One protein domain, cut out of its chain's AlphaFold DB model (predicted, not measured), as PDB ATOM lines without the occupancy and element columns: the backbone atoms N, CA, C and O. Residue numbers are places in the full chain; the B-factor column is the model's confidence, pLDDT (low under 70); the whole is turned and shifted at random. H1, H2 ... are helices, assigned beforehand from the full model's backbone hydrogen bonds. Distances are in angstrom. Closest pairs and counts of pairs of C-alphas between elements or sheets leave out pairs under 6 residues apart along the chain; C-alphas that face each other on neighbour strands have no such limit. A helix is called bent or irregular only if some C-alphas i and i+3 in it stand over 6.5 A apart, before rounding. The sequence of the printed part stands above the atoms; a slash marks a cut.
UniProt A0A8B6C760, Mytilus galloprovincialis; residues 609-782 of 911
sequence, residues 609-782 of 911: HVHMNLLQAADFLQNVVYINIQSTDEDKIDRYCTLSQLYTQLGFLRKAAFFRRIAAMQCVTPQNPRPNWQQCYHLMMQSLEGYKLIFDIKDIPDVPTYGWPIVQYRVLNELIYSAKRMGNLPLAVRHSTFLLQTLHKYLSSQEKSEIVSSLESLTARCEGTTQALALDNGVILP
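What this domain is: This is residues 609 to 782 of the 911 residues of a protein of Mytilus galloprovincialis (UniProt A0A8B6C760). Helices stand in a zigzag row, each folding back beside the one before, from H2 through H6 to H7, and the helices turn step by step along the row. H1 stands more loosely beside H2 at one end, and past H7 at the other end a tail, residues 764 to 782, folds back past H6 and ends in a tiny hairpin, where residues 773 to 774 pair antiparallel with 780 to 781. The printed part has 174 residues with seven named helices, H1 to H7 in chain order, and no named strand: the class is all helix. It is compact, with a radius of gyration of the C-alphas of 17.6 A, and spans 51 by 44 by 34 A.

How they stand to each other: H1, residues 609 to 625, is close to but not clearly touching H2, residues 633 to 649; their closest C-alphas, of Leu 621 and Leu 643, are 7.3 A apart. H2 and H3, residues 653 to 666, form a helical hairpin: they touch, opposite ways at a shallow tilt of 11 degrees, with the C-alphas of Ser 644 and Ala 656 closest at 4.0 A. H3 forms the next hairpin with H4, residues 677 to 691, at a shallow tilt of 17 degrees; the closest C-alphas, of Ala 664 and Cys 680, are 4.2 A apart. H4 and H5, residues 709 to 725, touch as a hairpin, closest at the C-alphas of Tyr 681 and Ser 722, 5.7 A. H5 and H6, residues 729 to 743, form a hairpin at a shallow tilt of 9 degrees, closest at the C-alphas of Ile 720 and Ala 732, 5.0 A. H6 and H7, residues 749 to 763, form the last hairpin, at a shallow tilt of 25 degrees, closest at the C-alphas of Val 733 and Leu 759, 6.3 A. H2 and H4 are near each other, as are H3 and H5; H1 and H7 are apart. In H2, H3, H5, H6 and H7 every O i to N i+4 pair is within hydrogen-bond range; in H1 it is 12 of 13 and in H4 7 of 11.

Where its parts are: H1 begins at C-alpha 609 (-45.132, -15.834, 49.878) and is 25.3 A long, H2 24.4 A and H5 23.9 A. H4 begins at C-alpha 677 (-30.936, -37.789, 16.682) and is irregular: C-alphas 686 and 689 are 7.1 A apart. H7 ends at C-alpha 763 (-30.308, -58.851, 20.713).

The domain as a whole: The two C-alphas farthest apart, of His 609 and Ala 764, are 57.6 A apart. The printed part has no cut. The link from H4 to H5, residues 692 to 708, is long. The mean pLDDT of the printed part is 82.5; it is under 70 at residues 609 to 615, 625 to 630, 696 to 707, 770 and 777.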
ATOM      1  N   HIS A 609     -45.719 -17.116  50.291       41.38
ATOM      2  CA  HIS A 609     -45.132 -15.834  49.878       41.38
ATOM      3  C   HIS A 609     -43.972 -15.955  48.890       41.38
ATOM      4  O   HIS A 609     -43.647 -14.968  48.240       41.38
ATOM      5  N   VAL A 610     -43.400 -17.150  48.728       43.66
ATOM      6  CA  VAL A 610     -42.529 -17.464  47.586       43.66
ATOM      7  C   VAL A 610     -43.397 -17.977  46.432       43.66
ATOM      8  O   VAL A 610     -43.273 -17.507  45.302       43.66
ATOM      9  N   HIS A 611     -44.361 -18.857  46.731       46.06
ATOM     10  CA  HIS A 611     -45.250 -19.445  45.727       46.06
ATOM     11  C   HIS A 611     -46.100 -18.440  44.935       46.06
ATOM     12  O   HIS A 611     -46.331 -18.688  43.758       46.06
ATOM     13  N   MET A 612     -46.527 -17.308  45.508       45.59
ATOM     14  CA  MET A 612     -47.270 -16.286  44.747       45.59
ATOM     15  C   MET A 612     -46.456 -15.722  43.573       45.59
ATOM     16  O   MET A 612     -46.976 -15.631  42.463       45.59
ATOM     17  N   ASN A 613     -45.168 -15.429  43.780       58.50
ATOM     18  CA  ASN A 613     -44.296 -14.941  42.710       58.50
ATOM     19  C   ASN A 613     -43.929 -16.070  41.731       58.50
ATOM     20  O   ASN A 613     -43.928 -15.849  40.524       58.50
ATOM     21  N   LEU A 614     -43.679 -17.290  42.228       65.00
ATOM     22  CA  LEU A 614     -43.406 -18.456  41.373       65.00
ATOM     23  C   LEU A 614     -44.599 -18.815  40.475       65.00
ATOM     24  O   LEU A 614     -44.400 -19.179  39.319       65.00
ATOM     25  N   LEU A 615     -45.832 -18.702  40.979       69.94
ATOM     26  CA  LEU A 615     -47.046 -18.994  40.218       69.94
ATOM     27  C   LEU A 615     -47.318 -17.917  39.160       69.94
ATOM     28  O   LEU A 615     -47.631 -18.265  38.028       69.94
ATOM     29  N   GLN A 616     -47.125 -16.635  39.487       71.75
ATOM     30  CA  GLN A 616     -47.212 -15.542  38.509       71.75
ATOM     31  C   GLN A 616     -46.131 -15.656  37.424       71.75
ATOM     32  O   GLN A 616     -46.429 -15.491  36.243       71.75
ATOM     33  N   ALA A 617     -44.897 -16.017  37.791       74.88
ATOM     34  CA  ALA A 617     -43.838 -16.301  36.824       74.88
ATOM     35  C   ALA A 617     -44.182 -17.518  35.946       74.88
ATOM     36  O   ALA A 617     -44.001 -17.473  34.733       74.88
ATOM     37  N   ALA A 618     -44.731 -18.591  36.524       79.44
ATOM     38  CA  ALA A 618     -45.146 -19.779  35.781       79.44
ATOM     39  C   ALA A 618     -46.369 -19.553  34.877       79.44
ATOM     40  O   ALA A 618     -46.500 -20.260  33.877       79.44
ATOM     41  N   ASP A 619     -47.242 -18.598  35.204       78.44
ATOM     42  CA  ASP A 619     -48.341 -18.151  34.344       78.44
ATOM     43  C   ASP A 619     -47.824 -17.258  33.206       78.44
ATOM     44  O   ASP A 619     -48.114 -17.512  32.039       78.44
ATOM     45  N   PHE A 620     -46.938 -16.297  33.498       82.19
ATOM     46  CA  PHE A 620     -46.246 -15.520  32.465       82.19
ATOM     47  C   PHE A 620     -45.494 -16.428  31.477       82.19
ATOM     48  O   PHE A 620     -45.680 -16.302  30.268       82.19
ATOM     49  N   LEU A 621     -44.718 -17.403  31.963       83.31
ATOM     50  CA  LEU A 621     -44.039 -18.379  31.103       83.31
ATOM     51  C   LEU A 621     -45.015 -19.279  30.336       83.31
ATOM     52  O   LEU A 621     -44.685 -19.704  29.232       83.31
ATOM     53  N   GLN A 622     -46.202 -19.575  30.877       82.06
ATOM     54  CA  GLN A 622     -47.254 -20.288  30.148       82.06
ATOM     55  C   GLN A 622     -47.784 -19.427  28.992       82.06
ATOM     56  O   GLN A 622     -47.877 -19.909  27.866       82.06
ATOM     57  N   ASN A 623     -48.042 -18.141  29.242       79.50
ATOM     58  CA  ASN A 623     -48.474 -17.175  28.232       79.50
ATOM     59  C   ASN A 623     -47.404 -16.951  27.142       79.50
ATOM     60  O   ASN A 623     -47.734 -16.891  25.958       79.50
ATOM     61  N   VAL A 624     -46.114 -16.948  27.508       76.31
ATOM     62  CA  VAL A 624     -44.979 -16.871  26.565       76.31
ATOM     63  C   VAL A 624     -44.936 -18.048  25.579       76.31
ATOM     64  O   VAL A 624     -44.434 -17.873  24.468       76.31
ATOM     65  N   VAL A 625     -45.489 -19.226  25.899       69.50
ATOM     66  CA  VAL A 625     -45.566 -20.351  24.938       69.50
ATOM     67  C   VAL A 625     -46.455 -20.005  23.739       69.50
ATOM     68  O   VAL A 625     -46.108 -20.344  22.611       69.50
ATOM     69  N   TYR A 626     -47.558 -19.280  23.950       64.12
ATOM     70  CA  TYR A 626     -48.535 -18.966  22.898       64.12
ATOM     71  C   TYR A 626     -48.112 -17.820  21.965       64.12
ATOM     72  O   TYR A 626     -48.807 -17.541  20.986       64.12
ATOM     73  N   ILE A 627     -46.975 -17.161  22.220       67.38
ATOM     74  CA  ILE A 627     -46.444 -16.115  21.338       67.38
ATOM     75  C   ILE A 627     -45.896 -16.775  20.062       67.38
ATOM     76  O   ILE A 627     -44.750 -17.236  20.017       67.38
ATOM     77  N   ASN A 628     -46.730 -16.853  19.026       58.19
ATOM     78  CA  ASN A 628     -46.346 -17.390  17.726       58.19
ATOM     79  C   ASN A 628     -45.438 -16.393  16.988       58.19
ATOM     80  O   ASN A 628     -45.905 -15.383  16.466       58.19
ATOM     81  N   ILE A 629     -44.139 -16.688  16.964       67.56
ATOM     82  CA  ILE A 629     -43.125 -15.951  16.205       67.56
ATOM     83  C   ILE A 629     -42.672 -16.879  15.082       67.56
ATOM     84  O   ILE A 629     -42.263 -18.010  15.359       67.56
ATOM     85  N   GLN A 630     -42.713 -16.412  13.832       66.62
ATOM     86  CA  GLN A 630     -42.084 -17.129  12.723       66.62
ATOM     87  C   GLN A 630     -40.579 -17.216  13.002       66.62
ATOM     88  O   GLN A 630     -39.892 -16.204  13.088       66.62
ATOM     89  N   SER A 631     -40.115 -18.437  13.241       71.94
ATOM     90  CA  SER A 631     -38.811 -18.762  13.817       71.94
ATOM     91  C   SER A 631     -38.307 -20.068  13.204       71.94
ATOM     92  O   SER A 631     -39.114 -20.899  12.760       71.94
ATOM     93  N   THR A 632     -36.990 -20.252  13.148       82.06
ATOM     94  CA  THR A 632     -36.385 -21.502  12.668       82.06
ATOM     95  C   THR A 632     -36.642 -22.638  13.661       82.06
ATOM     96  O   THR A 632     -37.048 -22.412  14.803       82.06
ATOM     97  N   ASP A 633     -36.443 -23.889  13.245       80.75
ATOM     98  CA  ASP A 633     -36.571 -25.019  14.176       80.75
ATOM     99  C   ASP A 633     -35.470 -25.010  15.250       80.75
ATOM    100  O   ASP A 633     -35.706 -25.460  16.368       80.75
ATOM    101  N   GLU A 634     -34.318 -24.401  14.959       84.06
ATOM    102  CA  GLU A 634     -33.210 -24.206  15.899       84.06
ATOM    103  C   GLU A 634     -33.562 -23.149  16.966       84.06
ATOM    104  O   GLU A 634     -33.492 -23.444  18.160       84.06
ATOM    105  N   ASP A 635     -34.130 -22.000  16.566       85.88
ATOM    106  CA  ASP A 635     -34.698 -21.004  17.497       85.88
ATOM    107  C   ASP A 635     -35.768 -21.618  18.421       85.88
ATOM    108  O   ASP A 635     -35.885 -21.259  19.595       85.88
ATOM    109  N   LYS A 636     -36.589 -22.546  17.899       85.31
ATOM    110  CA  LYS A 636     -37.617 -23.250  18.686       85.31
ATOM    111  C   LYS A 636     -36.980 -24.185  19.709       85.31
ATOM    112  O   LYS A 636     -37.428 -24.191  20.857       85.31
ATOM    113  N   ILE A 637     -35.956 -24.952  19.326       88.00
ATOM    114  CA  ILE A 637     -35.202 -25.825  20.237       88.00
ATOM    115  C   ILE A 637     -34.622 -24.991  21.386       88.00
ATOM    116  O   ILE A 637     -34.888 -25.306  22.548       88.00
ATOM    117  N   ASP A 638     -33.939 -23.886  21.088       89.56
ATOM    118  CA  ASP A 638     -33.327 -23.027  22.110       89.56
ATOM    119  C   ASP A 638     -34.361 -22.305  22.982       89.56
ATOM    120  O   ASP A 638     -34.210 -22.246  24.208       89.56
ATOM    121  N   ARG A 639     -35.481 -21.852  22.407       88.38
ATOM    122  CA  ARG A 639     -36.620 -21.306  23.163       88.38
ATOM    123  C   ARG A 639     -37.206 -22.334  24.136       88.38
ATOM    124  O   ARG A 639     -37.471 -21.993  25.289       88.38
ATOM    125  N   TYR A 640     -37.386 -23.588  23.720       91.06
ATOM    126  CA  TYR A 640     -37.885 -24.652  24.598       91.06
ATOM    127  C   TYR A 640     -36.840 -25.098  25.641       91.06
ATOM    128  O   TYR A 640     -37.199 -25.343  26.796       91.06
ATOM    129  N   CYS A 641     -35.550 -25.117  25.297       91.69
ATOM    130  CA  CYS A 641     -34.446 -25.327  26.240       91.69
ATOM    131  C   CYS A 641     -34.366 -24.222  27.307       91.69
ATOM    132  O   CYS A 641     -34.166 -24.530  28.487       91.69
ATOM    133  N   THR A 642     -34.587 -22.965  26.914       91.44
ATOM    134  CA  THR A 642     -34.627 -21.791  27.803       91.44
ATOM    135  C   THR A 642     -35.852 -21.834  28.715       91.44
ATOM    136  O   THR A 642     -35.719 -21.724  29.933       91.44
ATOM    137  N   LEU A 643     -37.048 -22.096  28.168       89.69
ATOM    138  CA  LEU A 643     -38.264 -22.321  28.965       89.69
ATOM    139  C   LEU A 643     -38.067 -23.455  29.978       89.69
ATOM    140  O   LEU A 643     -38.460 -23.326  31.135       89.69
ATOM    141  N   SER A 644     -37.416 -24.548  29.570       92.50
ATOM    142  CA  SER A 644     -37.071 -25.653  30.464       92.50
ATOM    143  C   SER A 644     -36.156 -25.204  31.613       92.50
ATOM    144  O   SER A 644     -36.482 -25.469  32.767       92.50
ATOM    145  N   GLN A 645     -35.072 -24.469  31.333       92.69
ATOM    146  CA  GLN A 645     -34.173 -23.925  32.366       92.69
ATOM    147  C   GLN A 645     -34.904 -22.998  33.347       92.69
ATOM    148  O   GLN A 645     -34.740 -23.142  34.559       92.69
ATOM    149  N   LEU A 646     -35.749 -22.092  32.845       90.50
ATOM    150  CA  LEU A 646     -36.537 -21.178  33.675       90.50
ATOM    151  C   LEU A 646     -37.521 -21.943  34.573       90.50
ATOM    152  O   LEU A 646     -37.607 -21.667  35.769       90.50
ATOM    153  N   TYR A 647     -38.207 -22.966  34.056       89.62
ATOM    154  CA  TYR A 647     -39.064 -23.814  34.890       89.62
ATOM    155  C   TYR A 647     -38.280 -24.650  35.917       89.62
ATOM    156  O   TYR A 647     -38.816 -24.884  36.999       89.62
ATOM    157  N   THR A 648     -37.030 -25.047  35.642       89.44
ATOM    158  CA  THR A 648     -36.147 -25.667  36.649       89.44
ATOM    159  C   THR A 648     -35.793 -24.674  37.757       89.44
ATOM    160  O   THR A 648     -35.934 -25.007  38.930       89.44
ATOM    161  N   GLN A 649     -35.409 -23.440  37.411       86.50
ATOM    162  CA  GLN A 649     -35.102 -22.378  38.384       86.50
ATOM    163  C   GLN A 649     -36.313 -22.008  39.260       86.50
ATOM    164  O   GLN A 649     -36.152 -21.699  40.437       86.50
ATOM    165  N   LEU A 650     -37.530 -22.092  38.712       83.12
ATOM    166  CA  LEU A 650     -38.787 -21.907  39.448       83.12
ATOM    167  C   LEU A 650     -39.251 -23.163  40.227       83.12
ATOM    168  O   LEU A 650     -40.318 -23.134  40.839       83.12
ATOM    169  N   GLY A 651     -38.508 -24.275  40.184       81.44
ATOM    170  CA  GLY A 651     -38.835 -25.533  40.870       81.44
ATOM    171  C   GLY A 651     -39.914 -26.402  40.201       81.44
ATOM    172  O   GLY A 651     -40.234 -27.484  40.695       81.44
ATOM    173  N   PHE A 652     -40.466 -26.000  39.053       84.88
ATOM    174  CA  PHE A 652     -41.488 -26.756  38.317       84.88
ATOM    175  C   PHE A 652     -40.869 -27.856  37.435       84.88
ATOM    176  O   PHE A 652     -41.079 -27.889  36.220       84.88
ATOM    177  N   LEU A 653     -40.138 -28.794  38.046       86.19
ATOM    178  CA  LEU A 653     -39.344 -29.830  37.360       86.19
ATOM    179  C   LEU A 653     -40.122 -30.615  36.285       86.19
ATOM    180  O   LEU A 653     -39.576 -30.926  35.229       86.19
ATOM    181  N   ARG A 654     -41.423 -30.883  36.484       87.94
ATOM    182  CA  ARG A 654     -42.256 -31.563  35.472       87.94
ATOM    183  C   ARG A 654     -42.582 -30.682  34.256       87.94
ATOM    184  O   ARG A 654     -42.608 -31.193  33.139       87.94
ATOM    185  N   LYS A 655     -42.789 -29.366  34.437       88.88
ATOM    186  CA  LYS A 655     -42.886 -28.423  33.302       88.88
ATOM    187  C   LYS A 655     -41.527 -28.306  32.603       88.88
ATOM    188  O   LYS A 655     -41.477 -28.335  31.378       88.88
ATOM    189  N   ALA A 656     -40.434 -28.251  33.365       90.50
ATOM    190  CA  ALA A 656     -39.084 -28.202  32.814       90.50
ATOM    191  C   ALA A 656     -38.766 -29.419  31.932       90.50
ATOM    192  O   ALA A 656     -38.310 -29.247  30.800       90.50
ATOM    193  N   ALA A 657     -39.070 -30.632  32.405       91.19
ATOM    194  CA  ALA A 657     -38.934 -31.870  31.640       91.19
ATOM    195  C   ALA A 657     -39.846 -31.914  30.407       91.19
ATOM    196  O   ALA A 657     -39.397 -32.332  29.342       91.19
ATOM    197  N   PHE A 658     -41.086 -31.418  30.508       92.12
ATOM    198  CA  PHE A 658     -41.975 -31.297  29.351       92.12
ATOM    199  C   PHE A 658     -41.355 -30.431  28.248       92.12
ATOM    200  O   PHE A 658     -41.217 -30.904  27.122       92.12
ATOM    201  N   PHE A 659     -40.902 -29.210  28.551       91.81
ATOM    202  CA  PHE A 659     -40.276 -28.360  27.531       91.81
ATOM    203  C   PHE A 659     -38.927 -28.909  27.042       91.81
ATOM    204  O   PHE A 659     -38.623 -28.774  25.861       91.81
ATOM    205  N   ARG A 660     -38.168 -29.621  27.889       93.56
ATOM    206  CA  ARG A 660     -36.947 -30.338  27.476       93.56
ATOM    207  C   ARG A 660     -37.243 -31.430  26.443       93.56
ATOM    208  O   ARG A 660     -36.556 -31.517  25.430       93.56
ATOM    209  N   ARG A 661     -38.294 -32.221  26.672       93.50
ATOM    210  CA  ARG A 661     -38.785 -33.251  25.747       93.50
ATOM    211  C   ARG A 661     -39.337 -32.649  24.454       93.50
ATOM    212  O   ARG A 661     -39.050 -33.168  23.384       93.50
ATOM    213  N   ILE A 662     -40.075 -31.538  24.520       90.69
ATOM    214  CA  ILE A 662     -40.521 -30.838  23.304       90.69
ATOM    215  C   ILE A 662     -39.317 -30.324  22.500       90.69
ATOM    216  O   ILE A 662     -39.282 -30.553  21.296       90.69
ATOM    217  N   ALA A 663     -38.300 -29.730  23.140       90.88
ATOM    218  CA  ALA A 663     -37.053 -29.345  22.468       90.88
ATOM    219  C   ALA A 663     -36.385 -30.548  21.778       90.88
ATOM    220  O   ALA A 663     -36.040 -30.470  20.602       90.88
ATOM    221  N   ALA A 664     -36.287 -31.684  22.477       92.62
ATOM    222  CA  ALA A 664     -35.734 -32.922  21.932       92.62
ATOM    223  C   ALA A 664     -36.482 -33.418  20.683       92.62
ATOM    224  O   ALA A 664     -35.848 -33.818  19.708       92.62
ATOM    225  N   MET A 665     -37.817 -33.373  20.691       90.31
ATOM    226  CA  MET A 665     -38.624 -33.769  19.535       90.31
ATOM    227  C   MET A 665     -38.467 -32.792  18.360       90.31
ATOM    228  O   MET A 665     -38.438 -33.244  17.218       90.31
ATOM    229  N   GLN A 666     -38.271 -31.487  18.605       88.62
ATOM    230  CA  GLN A 666     -38.010 -30.519  17.526       88.62
ATOM    231  C   GLN A 666     -36.691 -30.777  16.781       88.62
ATOM    232  O   GLN A 666     -36.612 -30.530  15.577       88.62
ATOM    233  N   CYS A 667     -35.688 -31.383  17.429       87.25
ATOM    234  CA  CYS A 667     -34.470 -31.840  16.749       87.25
ATOM    235  C   CYS A 667     -34.738 -32.876  15.638       87.25
ATOM    236  O   CYS A 667     -33.858 -33.100  14.811       87.25
ATOM    237  N   VAL A 668     -35.907 -33.530  15.623       88.44
ATOM    238  CA  VAL A 668     -36.250 -34.648  14.719       88.44
ATOM    239  C   VAL A 668     -37.642 -34.516  14.073       88.44
ATOM    240  O   VAL A 668     -38.151 -35.475  13.490       88.44
ATOM    241  N   THR A 669     -38.250 -33.328  14.152       86.25
ATOM    242  CA  THR A 669     -39.518 -32.964  13.495       86.25
ATOM    243  C   THR A 669     -39.445 -33.208  11.973       86.25
ATOM    244  O   THR A 669     -38.435 -32.851  11.370       86.25
ATOM    245  N   PRO A 670     -40.485 -33.760  11.304       79.31
ATOM    246  CA  PRO A 670     -40.443 -34.083   9.865       79.31
ATOM    247  C   PRO A 670     -40.152 -32.907   8.920       79.31
ATOM    248  O   PRO A 670     -39.699 -33.119   7.799       79.31
ATOM    249  N   GLN A 671     -40.425 -31.677   9.357       76.38
ATOM    250  CA  GLN A 671     -40.147 -30.438   8.632       76.38
ATOM    251  C   GLN A 671     -38.669 -30.001   8.712       76.38
ATOM    252  O   GLN A 671     -38.242 -29.183   7.899       76.38
ATOM    253  N   ASN A 672     -37.881 -30.553   9.643       77.81
ATOM    254  CA  ASN A 672     -36.467 -30.224   9.803       77.81
ATOM    255  C   ASN A 672     -35.626 -30.936   8.714       77.81
ATOM    256  O   ASN A 672     -35.587 -32.169   8.683       77.81
ATOM    257  N   PRO A 673     -34.896 -30.204   7.848       74.75
ATOM    258  CA  PRO A 673     -34.116 -30.796   6.757       74.75
ATOM    259  C   PRO A 673     -32.860 -31.564   7.214       74.75
ATOM    260  O   PRO A 673     -32.218 -32.216   6.390       74.75
ATOM    261  N   ARG A 674     -32.466 -31.477   8.493       80.25
ATOM    262  CA  ARG A 674     -31.292 -32.154   9.077       80.25
ATOM    263  C   ARG A 674     -31.609 -32.680  10.492       80.25
ATOM    264  O   ARG A 674     -31.185 -32.075  11.476       80.25
ATOM    265  N   PRO A 675     -32.341 -33.805  10.626       86.19
ATOM    266  CA  PRO A 675     -32.773 -34.316  11.926       86.19
ATOM    267  C   PRO A 675     -31.596 -34.802  12.792       86.19
ATOM    268  O   PRO A 675     -30.899 -35.759  12.440       86.19
ATOM    269  N   ASN A 676     -31.404 -34.178  13.956       89.50
ATOM    270  CA  ASN A 676     -30.306 -34.455  14.882       89.50
ATOM    271  C   ASN A 676     -30.730 -35.424  16.002       89.50
ATOM    272  O   ASN A 676     -31.134 -35.026  17.099       89.50
ATOM    273  N   TRP A 677     -30.594 -36.724  15.732       90.19
ATOM    274  CA  TRP A 677     -30.936 -37.789  16.682       90.19
ATOM    275  C   TRP A 677     -30.036 -37.826  17.929       90.19
ATOM    276  O   TRP A 677     -30.510 -38.215  18.996       90.19
ATOM    277  N   GLN A 678     -28.779 -37.375  17.837       90.69
ATOM    278  CA  GLN A 678     -27.861 -37.310  18.984       90.69
ATOM    279  C   GLN A 678     -28.300 -36.228  19.985       90.69
ATOM    280  O   GLN A 678     -28.409 -36.491  21.184       90.69
ATOM    281  N   GLN A 679     -28.623 -35.029  19.492       89.06
ATOM    282  CA  GLN A 679     -29.146 -33.926  20.307       89.06
ATOM    283  C   GLN A 679     -30.539 -34.250  20.863       89.06
ATOM    284  O   GLN A 679     -30.795 -33.994  22.038       89.06
ATOM    285  N   CYS A 680     -31.399 -34.901  20.068       91.56
ATOM    286  CA  CYS A 680     -32.676 -35.447  20.531       91.56
ATOM    287  C   CYS A 680     -32.483 -36.390  21.730       91.56
ATOM    288  O   CYS A 680     -33.057 -36.161  22.790       91.56
ATOM    289  N   TYR A 681     -31.627 -37.412  21.608       92.81
ATOM    290  CA  TYR A 681     -31.346 -38.345  22.702       92.81
ATOM    291  C   TYR A 681     -30.775 -37.637  23.938       92.81
ATOM    292  O   TYR A 681     -31.234 -37.886  25.051       92.81
ATOM    293  N   HIS A 682     -29.826 -36.711  23.765       91.19
ATOM    294  CA  HIS A 682     -29.237 -35.977  24.885       91.19
ATOM    295  C   HIS A 682     -30.272 -35.116  25.635       91.19
ATOM    296  O   HIS A 682     -30.317 -35.132  26.865       91.19
ATOM    297  N   LEU A 683     -31.151 -34.413  24.915       91.69
ATOM    298  CA  LEU A 683     -32.241 -33.642  25.521       91.69
ATOM    299  C   LEU A 683     -33.316 -34.558  26.138       91.69
ATOM    300  O   LEU A 683     -33.796 -34.268  27.232       91.69
ATOM    301  N   MET A 684     -33.643 -35.701  25.523       92.00
ATOM    302  CA  MET A 684     -34.533 -36.703  26.128       92.00
ATOM    303  C   MET A 684     -33.981 -37.217  27.460       92.00
ATOM    304  O   MET A 684     -34.720 -37.232  28.444       92.00
ATOM    305  N   MET A 685     -32.686 -37.548  27.531       90.56
ATOM    306  CA  MET A 685     -32.011 -37.967  28.769       90.56
ATOM    307  C   MET A 685     -32.130 -36.904  29.875       90.56
ATOM    308  O   MET A 685     -32.464 -37.242  31.009       90.56
ATOM    309  N   GLN A 686     -31.959 -35.616  29.545       90.00
ATOM    310  CA  GLN A 686     -32.163 -34.501  30.487       90.00
ATOM    311  C   GLN A 686     -33.622 -34.349  30.973       90.00
ATOM    312  O   GLN A 686     -33.864 -33.662  31.963       90.00
ATOM    313  N   SER A 687     -34.614 -34.940  30.297       91.12
ATOM    314  CA  SER A 687     -36.029 -34.834  30.695       91.12
ATOM    315  C   SER A 687     -36.467 -35.870  31.743       91.12
ATOM    316  O   SER A 687     -37.459 -35.659  32.440       91.12
ATOM    317  N   LEU A 688     -35.732 -36.979  31.884       88.56
ATOM    318  CA  LEU A 688     -36.161 -38.172  32.629       88.56
ATOM    319  C   LEU A 688     -36.430 -37.906  34.120       88.56
ATOM    320  O   LEU A 688     -37.421 -38.395  34.670       88.56
ATOM    321  N   GLU A 689     -35.616 -37.064  34.759       84.88
ATOM    322  CA  GLU A 689     -35.732 -36.733  36.185       84.88
ATOM    323  C   GLU A 689     -37.099 -36.106  36.534       84.88
ATOM    324  O   GLU A 689     -37.745 -36.484  37.517       84.88
ATOM    325  N   GLY A 690     -37.598 -35.193  35.690       84.00
ATOM    326  CA  GLY A 690     -38.906 -34.550  35.878       84.00
ATOM    327  C   GLY A 690     -40.102 -35.450  35.542       84.00
ATOM    328  O   GLY A 690     -41.231 -35.123  35.915       84.00
ATOM    329  N   TYR A 691     -39.859 -36.600  34.904       86.62
ATOM    330  CA  TYR A 691     -40.814 -37.706  34.758       86.62
ATOM    331  C   TYR A 691     -40.663 -38.787  35.838       86.62
ATOM    332  O   TYR A 691     -41.411 -39.766  35.823       86.62
ATOM    333  N   LYS A 692     -39.739 -38.598  36.792       83.19
ATOM    334  CA  LYS A 692     -39.405 -39.572  37.839       83.19
ATOM    335  C   LYS A 692     -38.990 -40.923  37.249       83.19
ATOM    336  O   LYS A 692     -39.495 -41.972  37.625       83.19
ATOM    337  N   LEU A 693     -38.043 -40.859  36.313       82.56
ATOM    338  CA  LEU A 693     -37.296 -41.993  35.779       82.56
ATOM    339  C   LEU A 693     -35.834 -41.864  36.224       82.56
ATOM    340  O   LEU A 693     -35.168 -40.890  35.875       82.56
ATOM    341  N   ILE A 694     -35.358 -42.831  37.011       79.56
ATOM    342  CA  ILE A 694     -33.992 -42.895  37.554       79.56
ATOM    343  C   ILE A 694     -33.365 -44.213  37.088       79.56
ATOM    344  O   ILE A 694     -34.018 -45.251  37.149       79.56
ATOM    345  N   PHE A 695     -32.128 -44.172  36.582       75.88
ATOM    346  CA  PHE A 695     -31.481 -45.343  35.973       75.88
ATOM    347  C   PHE A 695     -30.806 -46.302  36.958       75.88
ATOM    348  O   PHE A 695     -30.548 -47.439  36.564       75.88
ATOM    349  N   ASP A 696     -30.493 -45.874  38.184       69.38
ATOM    350  CA  ASP A 696     -30.102 -46.809  39.241       69.38
ATOM    351  C   ASP A 696     -31.366 -47.357  39.909       69.38
ATOM    352  O   ASP A 696     -32.228 -46.601  40.358       69.38
ATOM    353  N   ILE A 697     -31.480 -48.684  39.949       66.06
ATOM    354  CA  ILE A 697     -32.621 -49.387  40.543       66.06
ATOM    355  C   ILE A 697     -32.662 -49.167  42.065       66.06
ATOM    356  O   ILE A 697     -33.742 -49.175  42.646       66.06
ATOM    357  N   LYS A 698     -31.512 -48.918  42.709       65.12
ATOM    358  CA  LYS A 698     -31.407 -48.706  44.164       65.12
ATOM    359  C   LYS A 698     -32.034 -47.395  44.641       65.12
ATOM    360  O   LYS A 698     -32.419 -47.302  45.801       65.12
ATOM    361  N   ASP A 699     -32.145 -46.413  43.749       62.47
ATOM    362  CA  ASP A 699     -32.704 -45.088  44.035       62.47
ATOM    363  C   ASP A 699     -34.215 -45.004  43.723       62.47
ATOM    364  O   ASP A 699     -34.832 -43.945  43.873       62.47
ATOM    365  N   ILE A 700     -34.835 -46.105  43.275       63.31
ATOM    366  CA  ILE A 700     -36.282 -46.194  43.040       63.31
ATOM    367  C   ILE A 700     -36.981 -46.471  44.386       63.31
ATOM    368  O   ILE A 700     -36.718 -47.508  44.991       63.31
ATOM    369  N   PRO A 701     -37.889 -45.601  44.873       59.09
ATOM    370  CA  PRO A 701     -38.561 -45.834  46.152       59.09
ATOM    371  C   PRO A 701     -39.557 -47.003  46.091       59.09
ATOM    372  O   PRO A 701     -40.365 -47.063  45.166       59.09
ATOM    373  N   ASP A 702     -39.619 -47.824  47.147       54.22
ATOM    374  CA  ASP A 702     -40.590 -48.930  47.333       54.22
ATOM    375  C   ASP A 702     -42.081 -48.503  47.334       54.22
ATOM    376  O   ASP A 702     -42.988 -49.328  47.468       54.22
ATOM    377  N   VAL A 703     -42.372 -47.205  47.233       49.25
ATOM    378  CA  VAL A 703     -43.725 -46.654  47.371       49.25
ATOM    379  C   VAL A 703     -44.486 -46.776  46.039       49.25
ATOM    380  O   VAL A 703     -44.047 -46.201  45.041       49.25
ATOM    381  N   PRO A 704     -45.677 -47.413  45.994       47.09
ATOM    382  CA  PRO A 704     -46.414 -47.706  44.752       47.09
ATOM    383  C   PRO A 704     -47.053 -46.481  44.058       47.09
ATOM    384  O   PRO A 704     -47.978 -46.621  43.265       47.09
ATOM    385  N   THR A 705     -46.585 -45.264  44.346       49.56
ATOM    386  CA  THR A 705     -47.123 -43.989  43.837       49.56
ATOM    387  C   THR A 705     -46.109 -43.210  42.988       49.56
ATOM    388  O   THR A 705     -46.181 -41.981  42.906       49.56
ATOM    389  N   TYR A 706     -45.124 -43.885  42.385       59.06
ATOM    390  CA  TYR A 706     -43.988 -43.234  41.719       59.06
ATOM    391  C   TYR A 706     -44.268 -42.787  40.268       59.06
ATOM    392  O   TYR A 706     -43.653 -43.244  39.305       59.06
ATOM    393  N   GLY A 707     -45.181 -41.822  40.116       64.00
ATOM    394  CA  GLY A 707     -45.374 -41.060  38.878       64.00
ATOM    395  C   GLY A 707     -46.586 -41.469  38.039       64.00
ATOM    396  O   GLY A 707     -47.676 -41.685  38.561       64.00
ATOM    397  N   TRP A 708     -46.412 -41.479  36.714       79.75
ATOM    398  CA  TRP A 708     -47.480 -41.708  35.732       79.75
ATOM    399  C   TRP A 708     -47.001 -42.732  34.690       79.75
ATOM    400  O   TRP A 708     -46.413 -42.311  33.687       79.75
ATOM    401  N   PRO A 709     -47.264 -44.041  34.885       82.25
ATOM    402  CA  PRO A 709     -46.683 -45.113  34.070       82.25
ATOM    403  C   PRO A 709     -46.876 -44.946  32.561       82.25
ATOM    404  O   PRO A 709     -45.925 -45.105  31.809       82.25
ATOM    405  N   ILE A 710     -48.056 -44.504  32.112       85.12
ATOM    406  CA  ILE A 710     -48.358 -44.246  30.688       85.12
ATOM    407  C   ILE A 710     -47.433 -43.162  30.094       85.12
ATOM    408  O   ILE A 710     -46.980 -43.262  28.955       85.12
ATOM    409  N   VAL A 711     -47.119 -42.119  30.872       86.75
ATOM    410  CA  VAL A 711     -46.223 -41.034  30.436       86.75
ATOM    411  C   VAL A 711     -44.769 -41.502  30.473       86.75
ATOM    412  O   VAL A 711     -44.028 -41.243  29.532       86.75
ATOM    413  N   GLN A 712     -44.376 -42.215  31.529       89.06
ATOM    414  CA  GLN A 712     -43.046 -42.813  31.671       89.06
ATOM    415  C   GLN A 712     -42.749 -43.788  30.518       89.06
ATOM    416  O   GLN A 712     -41.695 -43.694  29.896       89.06
ATOM    417  N   TYR A 713     -43.718 -44.633  30.161       89.81
ATOM    418  CA  TYR A 713     -43.679 -45.535  29.012       89.81
ATOM    419  C   TYR A 713     -43.494 -44.789  27.683       89.81
ATOM    420  O   TYR A 713     -42.548 -45.080  26.953       89.81
ATOM    421  N   ARG A 714     -44.320 -43.768  27.392       90.12
ATOM    422  CA  ARG A 714     -44.191 -42.953  26.164       90.12
ATOM    423  C   ARG A 714     -42.808 -42.284  26.063       90.12
ATOM    424  O   ARG A 714     -42.193 -42.329  25.002       90.12
ATOM    425  N   VAL A 715     -42.290 -41.741  27.168       91.44
ATOM    426  CA  VAL A 715     -40.958 -41.103  27.235       91.44
ATOM    427  C   VAL A 715     -39.818 -42.112  27.036       91.44
ATOM    428  O   VAL A 715     -38.862 -41.815  26.316       91.44
ATOM    429  N   LEU A 716     -39.906 -43.311  27.623       92.12
ATOM    430  CA  LEU A 716     -38.909 -44.368  27.415       92.12
ATOM    431  C   LEU A 716     -38.953 -44.928  25.987       92.12
ATOM    432  O   LEU A 716     -37.895 -45.124  25.397       92.12
ATOM    433  N   ASN A 717     -40.135 -45.113  25.393       92.25
ATOM    434  CA  ASN A 717     -40.266 -45.535  23.995       92.25
ATOM    435  C   ASN A 717     -39.651 -44.518  23.023       92.25
ATOM    436  O   ASN A 717     -38.954 -44.913  22.089       92.25
ATOM    437  N   GLU A 718     -39.838 -43.219  23.259       92.44
ATOM    438  CA  GLU A 718     -39.186 -42.158  22.479       92.44
ATOM    439  C   GLU A 718     -37.655 -42.184  22.646       92.44
ATOM    440  O   GLU A 718     -36.928 -42.067  21.660       92.44
ATOM    441  N   LEU A 719     -37.146 -42.432  23.858       93.12
ATOM    442  CA  LEU A 719     -35.709 -42.585  24.120       93.12
ATOM    443  C   LEU A 719     -35.111 -43.833  23.434       93.12
ATOM    444  O   LEU A 719     -34.037 -43.751  22.829       93.12
ATOM    445  N   ILE A 720     -35.809 -44.972  23.489       93.19
ATOM    446  CA  ILE A 720     -35.454 -46.223  22.793       93.19
ATOM    447  C   ILE A 720     -35.457 -46.001  21.280       93.19
ATOM    448  O   ILE A 720     -34.533 -46.432  20.589       93.19
ATOM    449  N   TYR A 721     -36.473 -45.316  20.750       92.56
ATOM    450  CA  TYR A 721     -36.567 -45.000  19.330       92.56
ATOM    451  C   TYR A 721     -35.420 -44.086  18.885       92.56
ATOM    452  O   TYR A 721     -34.751 -44.403  17.903       92.56
ATOM    453  N   SER A 722     -35.095 -43.033  19.640       92.12
ATOM    454  CA  SER A 722     -33.938 -42.181  19.342       92.12
ATOM    455  C   SER A 722     -32.615 -42.955  19.377       92.12
ATOM    456  O   SER A 722     -31.815 -42.809  18.454       92.12
ATOM    457  N   ALA A 723     -32.411 -43.863  20.339       91.88
ATOM    458  CA  ALA A 723     -31.239 -44.748  20.360       91.88
ATOM    459  C   ALA A 723     -31.175 -45.678  19.128       91.88
ATOM    460  O   ALA A 723     -30.125 -45.790  18.491       91.88
ATOM    461  N   LYS A 724     -32.311 -46.276  18.722       91.44
ATOM    462  CA  LYS A 724     -32.432 -47.058  17.474       91.44
ATOM    463  C   LYS A 724     -32.077 -46.209  16.243       91.44
ATOM    464  O   LYS A 724     -31.361 -46.685  15.365       91.44
ATOM    465  N   ARG A 725     -32.534 -44.951  16.177       91.06
ATOM    466  CA  ARG A 725     -32.279 -44.019  15.058       91.06
ATOM    467  C   ARG A 725     -30.852 -43.461  15.024       91.06
ATOM    468  O   ARG A 725     -30.374 -43.156  13.936       91.06
ATOM    469  N   MET A 726     -30.158 -43.397  16.161       90.25
ATOM    470  CA  MET A 726     -28.707 -43.150  16.242       90.25
ATOM    471  C   MET A 726     -27.858 -44.352  15.785       90.25
ATOM    472  O   MET A 726     -26.643 -44.225  15.677       90.25
ATOM    473  N   GLY A 727     -28.460 -45.529  15.579       86.75
ATOM    474  CA  GLY A 727     -27.743 -46.775  15.295       86.75
ATOM    475  C   GLY A 727     -27.088 -47.429  16.520       86.75
ATOM    476  O   GLY A 727     -26.500 -48.500  16.389       86.75
ATOM    477  N   ASN A 728     -27.211 -46.841  17.716       89.00
ATOM    478  CA  ASN A 728     -26.621 -47.381  18.941       89.00
ATOM    479  C   ASN A 728     -27.528 -48.476  19.538       89.00
ATOM    480  O   ASN A 728     -28.349 -48.239  20.431       89.00
ATOM    481  N   LEU A 729     -27.381 -49.692  19.003       89.44
ATOM    482  CA  LEU A 729     -28.128 -50.875  19.439       89.44
ATOM    483  C   LEU A 729     -27.918 -51.225  20.930       89.44
ATOM    484  O   LEU A 729     -28.931 -51.497  21.575       89.44
ATOM    485  N   PRO A 730     -26.702 -51.150  21.525       89.00
ATOM    486  CA  PRO A 730     -26.514 -51.369  22.964       89.00
ATOM    487  C   PRO A 730     -27.419 -50.499  23.847       89.00
ATOM    488  O   PRO A 730     -28.033 -51.004  24.788       89.00
ATOM    489  N   LEU A 731     -27.560 -49.207  23.527       89.44
ATOM    490  CA  LEU A 731     -28.450 -48.302  24.265       89.44
ATOM    491  C   LEU A 731     -29.930 -48.621  24.032       89.44
ATOM    492  O   LEU A 731     -30.723 -48.543  24.970       89.44
ATOM    493  N   ALA A 732     -30.309 -49.014  22.812       91.31
ATOM    494  CA  ALA A 732     -31.676 -49.433  22.509       91.31
ATOM    495  C   ALA A 732     -32.078 -50.712  23.268       91.31
ATOM    496  O   ALA A 732     -33.182 -50.762  23.810       91.31
ATOM    497  N   VAL A 733     -31.185 -51.709  23.353       91.12
ATOM    498  CA  VAL A 733     -31.377 -52.916  24.176       91.12
ATOM    499  C   VAL A 733     -31.514 -52.513  25.642       91.12
ATOM    500  O   VAL A 733     -32.567 -52.736  26.233       91.12
ATOM    501  N   ARG A 734     -30.504 -51.827  26.198       90.38
ATOM    502  CA  ARG A 734     -30.459 -51.412  27.609       90.38
ATOM    503  C   ARG A 734     -31.730 -50.678  28.049       90.38
ATOM    504  O   ARG A 734     -32.303 -51.011  29.085       90.38
ATOM    505  N   HIS A 735     -32.178 -49.690  27.277       91.31
ATOM    506  CA  HIS A 735     -33.362 -48.897  27.623       91.31
ATOM    507  C   HIS A 735     -34.663 -49.701  27.506       91.31
ATOM    508  O   HIS A 735     -35.560 -49.505  28.323       91.31
ATOM    509  N   SER A 736     -34.749 -50.653  26.569       91.50
ATOM    510  CA  SER A 736     -35.895 -51.574  26.460       91.50
ATOM    511  C   SER A 736     -35.938 -52.564  27.634       91.50
ATOM    512  O   SER A 736     -36.999 -52.805  28.207       91.50
ATOM    513  N   THR A 737     -34.781 -53.078  28.064       90.88
ATOM    514  CA  THR A 737     -34.648 -53.915  29.268       90.88
ATOM    515  C   THR A 737     -35.028 -53.144  30.538       90.88
ATOM    516  O   THR A 737     -35.751 -53.670  31.381       90.88
ATOM    517  N   PHE A 738     -34.606 -51.879  30.664       89.81
ATOM    518  CA  PHE A 738     -34.963 -51.007  31.792       89.81
ATOM    519  C   PHE A 738     -36.471 -50.715  31.841       89.81
ATOM    520  O   PHE A 738     -37.068 -50.749  32.918       89.81
ATOM    521  N   LEU A 739     -37.097 -50.484  30.682       90.62
ATOM    522  CA  LEU A 739     -38.541 -50.287  30.552       90.62
ATOM    523  C   LEU A 739     -39.311 -51.514  31.070       90.62
ATOM    524  O   LEU A 739     -40.194 -51.353  31.908       90.62
ATOM    525  N   LEU A 740     -38.944 -52.738  30.666       90.12
ATOM    526  CA  LEU A 740     -39.574 -53.954  31.203       90.12
ATOM    527  C   LEU A 740     -39.352 -54.105  32.714       90.12
ATOM    528  O   LEU A 740     -40.316 -54.245  33.467       90.12
ATOM    529  N   GLN A 741     -38.101 -54.022  33.172       87.56
ATOM    530  CA  GLN A 741     -37.737 -54.163  34.587       87.56
ATOM    531  C   GLN A 741     -38.528 -53.202  35.493       87.56
ATOM    532  O   GLN A 741     -38.960 -53.604  36.570       87.56
ATOM    533  N   THR A 742     -38.771 -51.962  35.052       85.81
ATOM    534  CA  THR A 742     -39.460 -50.936  35.858       85.81
ATOM    535  C   THR A 742     -40.976 -50.857  35.652       85.81
ATOM    536  O   THR A 742     -41.691 -50.575  36.614       85.81
ATOM    537  N   LEU A 743     -41.498 -51.103  34.442       88.00
ATOM    538  CA  LEU A 743     -42.902 -50.827  34.096       88.00
ATOM    539  C   LEU A 743     -43.768 -52.058  33.782       88.00
ATOM    540  O   LEU A 743     -44.973 -51.882  33.619       88.00
ATOM    541  N   HIS A 744     -43.246 -53.295  33.758       88.12
ATOM    542  CA  HIS A 744     -44.035 -54.502  33.415       88.12
ATOM    543  C   HIS A 744     -45.338 -54.693  34.224       88.12
ATOM    544  O   HIS A 744     -46.257 -55.351  33.741       88.12
ATOM    545  N   LYS A 745     -45.437 -54.120  35.434       87.12
ATOM    546  CA  LYS A 745     -46.639 -54.150  36.295       87.12
ATOM    547  C   LYS A 745     -47.782 -53.252  35.800       87.12
ATOM    548  O   LYS A 745     -48.906 -53.396  36.267       87.12
ATOM    549  N   TYR A 746     -47.491 -52.334  34.879       86.56
ATOM    550  CA  TYR A 746     -48.423 -51.345  34.327       86.56
ATOM    551  C   TYR A 746     -48.668 -51.514  32.818       86.56
ATOM    552  O   TYR A 746     -49.415 -50.725  32.243       86.56
ATOM    553  N   LEU A 747     -48.038 -52.508  32.185       87.50
ATOM    554  CA  LEU A 747     -48.164 -52.813  30.758       87.50
ATOM    555  C   LEU A 747     -49.128 -53.980  30.533       87.50
ATOM    556  O   LEU A 747     -49.106 -54.970  31.271       87.50
ATOM    557  N   SER A 748     -49.927 -53.895  29.472       89.56
ATOM    558  CA  SER A 748     -50.724 -55.020  28.981       89.56
ATOM    559  C   SER A 748     -49.833 -56.153  28.460       89.56
ATOM    560  O   SER A 748     -48.695 -55.930  28.040       89.56
ATOM    561  N   SER A 749     -50.343 -57.387  28.438       87.69
ATOM    562  CA  SER A 749     -49.577 -58.530  27.922       87.69
ATOM    563  C   SER A 749     -49.226 -58.386  26.432       87.69
ATOM    564  O   SER A 749     -48.167 -58.859  26.031       87.69
ATOM    565  N   GLN A 750     -50.021 -57.647  25.641       89.38
ATOM    566  CA  GLN A 750     -49.664 -57.288  24.263       89.38
ATOM    567  C   GLN A 750     -48.443 -56.354  24.215       89.38
ATOM    568  O   GLN A 750     -47.478 -56.663  23.522       89.38
ATOM    569  N   GLU A 751     -48.444 -55.250  24.973       90.56
ATOM    570  CA  GLU A 751     -47.296 -54.330  25.017       90.56
ATOM    571  C   GLU A 751     -46.024 -55.057  25.474       90.56
ATOM    572  O   GLU A 751     -44.960 -54.865  24.887       90.56
ATOM    573  N   LYS A 752     -46.130 -55.961  26.462       91.62
ATOM    574  CA  LYS A 752     -45.009 -56.826  26.863       91.62
ATOM    575  C   LYS A 752     -44.487 -57.658  25.684       91.62
ATOM    576  O   LYS A 752     -43.278 -57.653  25.472       91.62
ATOM    577  N   SER A 753     -45.349 -58.340  24.921       90.75
ATOM    578  CA  SER A 753     -44.938 -59.130  23.745       90.75
ATOM    579  C   SER A 753     -44.270 -58.268  22.670       90.75
ATOM    580  O   SER A 753     -43.244 -58.657  22.122       90.75
ATOM    581  N   GLU A 754     -44.797 -57.072  22.392       92.00
ATOM    582  CA  GLU A 754     -44.207 -56.146  21.414       92.00
ATOM    583  C   GLU A 754     -42.802 -55.678  21.840       92.00
ATOM    584  O   GLU A 754     -41.883 -55.607  21.017       92.00
ATOM    585  N   ILE A 755     -42.595 -55.422  23.137       91.69
ATOM    586  CA  ILE A 755     -41.286 -55.045  23.686       91.69
ATOM    587  C   ILE A 755     -40.325 -56.246  23.711       91.69
ATOM    588  O   ILE A 755     -39.151 -56.069  23.389       91.69
ATOM    589  N   VAL A 756     -40.793 -57.456  24.045       91.62
ATOM    590  CA  VAL A 756     -39.974 -58.685  24.037       91.62
ATOM    591  C   VAL A 756     -39.541 -59.049  22.619       91.62
ATOM    592  O   VAL A 756     -38.345 -59.210  22.385       91.62
ATOM    593  N   SER A 757     -40.452 -59.049  21.644       91.50
ATOM    594  CA  SER A 757     -40.115 -59.279  20.234       91.50
ATOM    595  C   SER A 757     -39.183 -58.188  19.680       91.50
ATOM    596  O   SER A 757     -38.213 -58.477  18.972       91.50
ATOM    597  N   SER A 758     -39.377 -56.919  20.075       91.06
ATOM    598  CA  SER A 758     -38.407 -55.866  19.754       91.06
ATOM    599  C   SER A 758     -37.056 -56.061  20.450       91.06
ATOM    600  O   SER A 758     -36.060 -55.572  19.915       91.06
ATOM    601  N   LEU A 759     -36.998 -56.686  21.626       90.94
ATOM    602  CA  LEU A 759     -35.748 -57.005  22.311       90.94
ATOM    603  C   LEU A 759     -35.035 -58.153  21.603       90.94
ATOM    604  O   LEU A 759     -33.877 -57.968  21.254       90.94
ATOM    605  N   GLU A 760     -35.721 -59.253  21.288       89.56
ATOM    606  CA  GLU A 760     -35.176 -60.383  20.522       89.56
ATOM    607  C   GLU A 760     -34.562 -59.915  19.188       89.56
ATOM    608  O   GLU A 760     -33.404 -60.210  18.883       89.56
ATOM    609  N   SER A 761     -35.297 -59.089  18.434       90.31
ATOM    610  CA  SER A 761     -34.839 -58.511  17.163       90.31
ATOM    611  C   SER A 761     -33.601 -57.605  17.303       90.31
ATOM    612  O   SER A 761     -32.769 -57.529  16.392       90.31
ATOM    613  N   LEU A 762     -33.444 -56.923  18.444       88.31
ATOM    614  CA  LEU A 762     -32.242 -56.145  18.754       88.31
ATOM    615  C   LEU A 762     -31.086 -57.042  19.217       88.31
ATOM    616  O   LEU A 762     -29.960 -56.858  18.755       88.31
ATOM    617  N   THR A 763     -31.345 -58.011  20.100       89.00
ATOM    618  CA  THR A 763     -30.308 -58.851  20.713       89.00
ATOM    619  C   THR A 763     -29.709 -59.844  19.725       89.00
ATOM    620  O   THR A 763     -28.506 -60.083  19.753       89.00
ATOM    621  N   ALA A 764     -30.496 -60.309  18.750       87.00
ATOM    622  CA  ALA A 764     -30.009 -61.072  17.598       87.00
ATOM    623  C   ALA A 764     -28.969 -60.315  16.740       87.00
ATOM    624  O   ALA A 764     -28.290 -60.925  15.914       87.00
ATOM    625  N   ARG A 765     -28.840 -58.989  16.917       85.50
ATOM    626  CA  ARG A 765     -27.887 -58.113  16.213       85.50
ATOM    627  C   ARG A 765     -26.804 -57.517  17.119       85.50
ATOM    628  O   ARG A 765     -25.870 -56.904  16.607       85.50
ATOM    629  N   CYS A 766     -26.953 -57.625  18.436       81.75
ATOM    630  CA  CYS A 766     -26.075 -57.019  19.432       81.75
ATOM    631  C   CYS A 766     -26.298 -57.705  20.783       81.75
ATOM    632  O   CYS A 766     -27.358 -57.539  21.383       81.75
ATOM    633  N   GLU A 767     -25.312 -58.457  21.277       74.81
ATOM    634  CA  GLU A 767     -25.424 -59.110  22.584       74.81
ATOM    635  C   GLU A 767     -25.698 -58.072  23.686       74.81
ATOM    636  O   GLU A 767     -24.985 -57.075  23.828       74.81
ATOM    637  N   GLY A 768     -26.770 -58.287  24.451       71.81
ATOM    638  CA  GLY A 768     -27.152 -57.384  25.531       71.81
ATOM    639  C   GLY A 768     -26.183 -57.491  26.704       71.81
ATOM    640  O   GLY A 768     -25.922 -58.585  27.198       71.81
ATOM    641  N   THR A 769     -25.682 -56.348  27.175       71.56
ATOM    642  CA  THR A 769     -24.819 -56.265  28.360       71.56
ATOM    643  C   THR A 769     -25.573 -55.700  29.558       71.56
ATOM    644  O   THR A 769     -26.321 -54.729  29.445       71.56
ATOM    645  N   THR A 770     -25.342 -56.295  30.727       66.50
ATOM    646  CA  THR A 770     -25.840 -55.814  32.024       66.50
ATOM    647  C   THR A 770     -24.802 -55.007  32.801       66.50
ATOM    648  O   THR A 770     -25.096 -54.500  33.885       66.50
ATOM    649  N   GLN A 771     -23.598 -54.842  32.244       76.81
ATOM    650  CA  GLN A 771     -22.550 -53.995  32.810       76.81
ATOM    651  C   GLN A 771     -22.869 -52.499  32.632       76.81
ATOM    652  O   GLN A 771     -23.807 -52.108  31.934       76.81
ATOM    653  N   ALA A 772     -22.083 -51.644  33.290       79.81
ATOM    654  CA  ALA A 772     -22.192 -50.202  33.117       79.81
ATOM    655  C   ALA A 772     -21.834 -49.797  31.674       79.81
ATOM    656  O   ALA A 772     -20.849 -50.283  31.118       79.81
ATOM    657  N   LEU A 773     -22.621 -48.898  31.079       82.31
ATOM    658  CA  LEU A 773     -22.456 -48.440  29.696       82.31
ATOM    659  C   LEU A 773     -22.033 -46.970  29.685       82.31
ATOM    660  O   LEU A 773     -22.810 -46.099  30.074       82.31
ATOM    661  N   ALA A 774     -20.807 -46.698  29.241       81.50
ATOM    662  CA  ALA A 774     -20.322 -45.339  29.031       81.50
ATOM    663  C   ALA A 774     -20.924 -44.736  27.751       81.50
ATOM    664  O   ALA A 774     -20.981 -45.395  26.713       81.50
ATOM    665  N   LEU A 775     -21.364 -43.483  27.839       81.06
ATOM    666  CA  LEU A 775     -21.784 -42.653  26.713       81.06
ATOM    667  C   LEU A 775     -20.628 -41.762  26.242       81.06
ATOM    668  O   LEU A 775     -19.771 -41.370  27.036       81.06
ATOM    669  N   ASP A 776     -20.659 -41.360  24.970       72.44
ATOM    670  CA  ASP A 776     -19.619 -40.539  24.322       72.44
ATOM    671  C   ASP A 776     -19.407 -39.164  24.993       72.44
ATOM    672  O   ASP A 776     -18.370 -38.528  24.828       72.44
ATOM    673  N   ASN A 777     -20.383 -38.707  25.785       66.94
ATOM    674  CA  ASN A 777     -20.327 -37.477  26.577       66.94
ATOM    675  C   ASN A 777     -19.776 -37.674  28.008       66.94
ATOM    676  O   ASN A 777     -19.925 -36.783  28.843       66.94
ATOM    677  N   GLY A 778     -19.201 -38.840  28.317       72.31
ATOM    678  CA  GLY A 778     -18.622 -39.172  29.624       72.31
ATOM    679  C   GLY A 778     -19.624 -39.622  30.695       72.31
ATOM    680  O   GLY A 778     -19.209 -39.963  31.801       72.31
ATOM    681  N   VAL A 779     -20.929 -39.659  30.401       79.31
ATOM    682  CA  VAL A 779     -21.939 -40.163  31.345       79.31
ATOM    683  C   VAL A 779     -21.915 -41.692  31.360       79.31
ATOM    684  O   VAL A 779     -22.142 -42.335  30.337       79.31
ATOM    685  N   ILE A 780     -21.680 -42.289  32.529       83.06
ATOM    686  CA  ILE A 780     -21.719 -43.744  32.714       83.06
ATOM    687  C   ILE A 780     -23.105 -44.143  33.226       83.06
ATOM    688  O   ILE A 780     -23.508 -43.757  34.321       83.06
ATOM    689  N   LEU A 781     -23.830 -44.938  32.443       83.62
ATOM    690  CA  LEU A 781     -25.096 -45.541  32.852       83.62
ATOM    691  C   LEU A 781     -24.806 -46.770  33.739       83.62
ATOM    692  O   LEU A 781     -23.987 -47.602  33.338       83.62
ATOM    693  N   PRO A 782     -25.453 -46.929  34.912       83.88
ATOM    694  CA  PRO A 782     -25.112 -47.970  35.894       83.88
ATOM    695  C   PRO A 782     -25.383 -49.397  35.379       83.88
ATOM    696  O   PRO A 782     -26.088 -49.558  34.380       83.88
TER     697      PRO A 782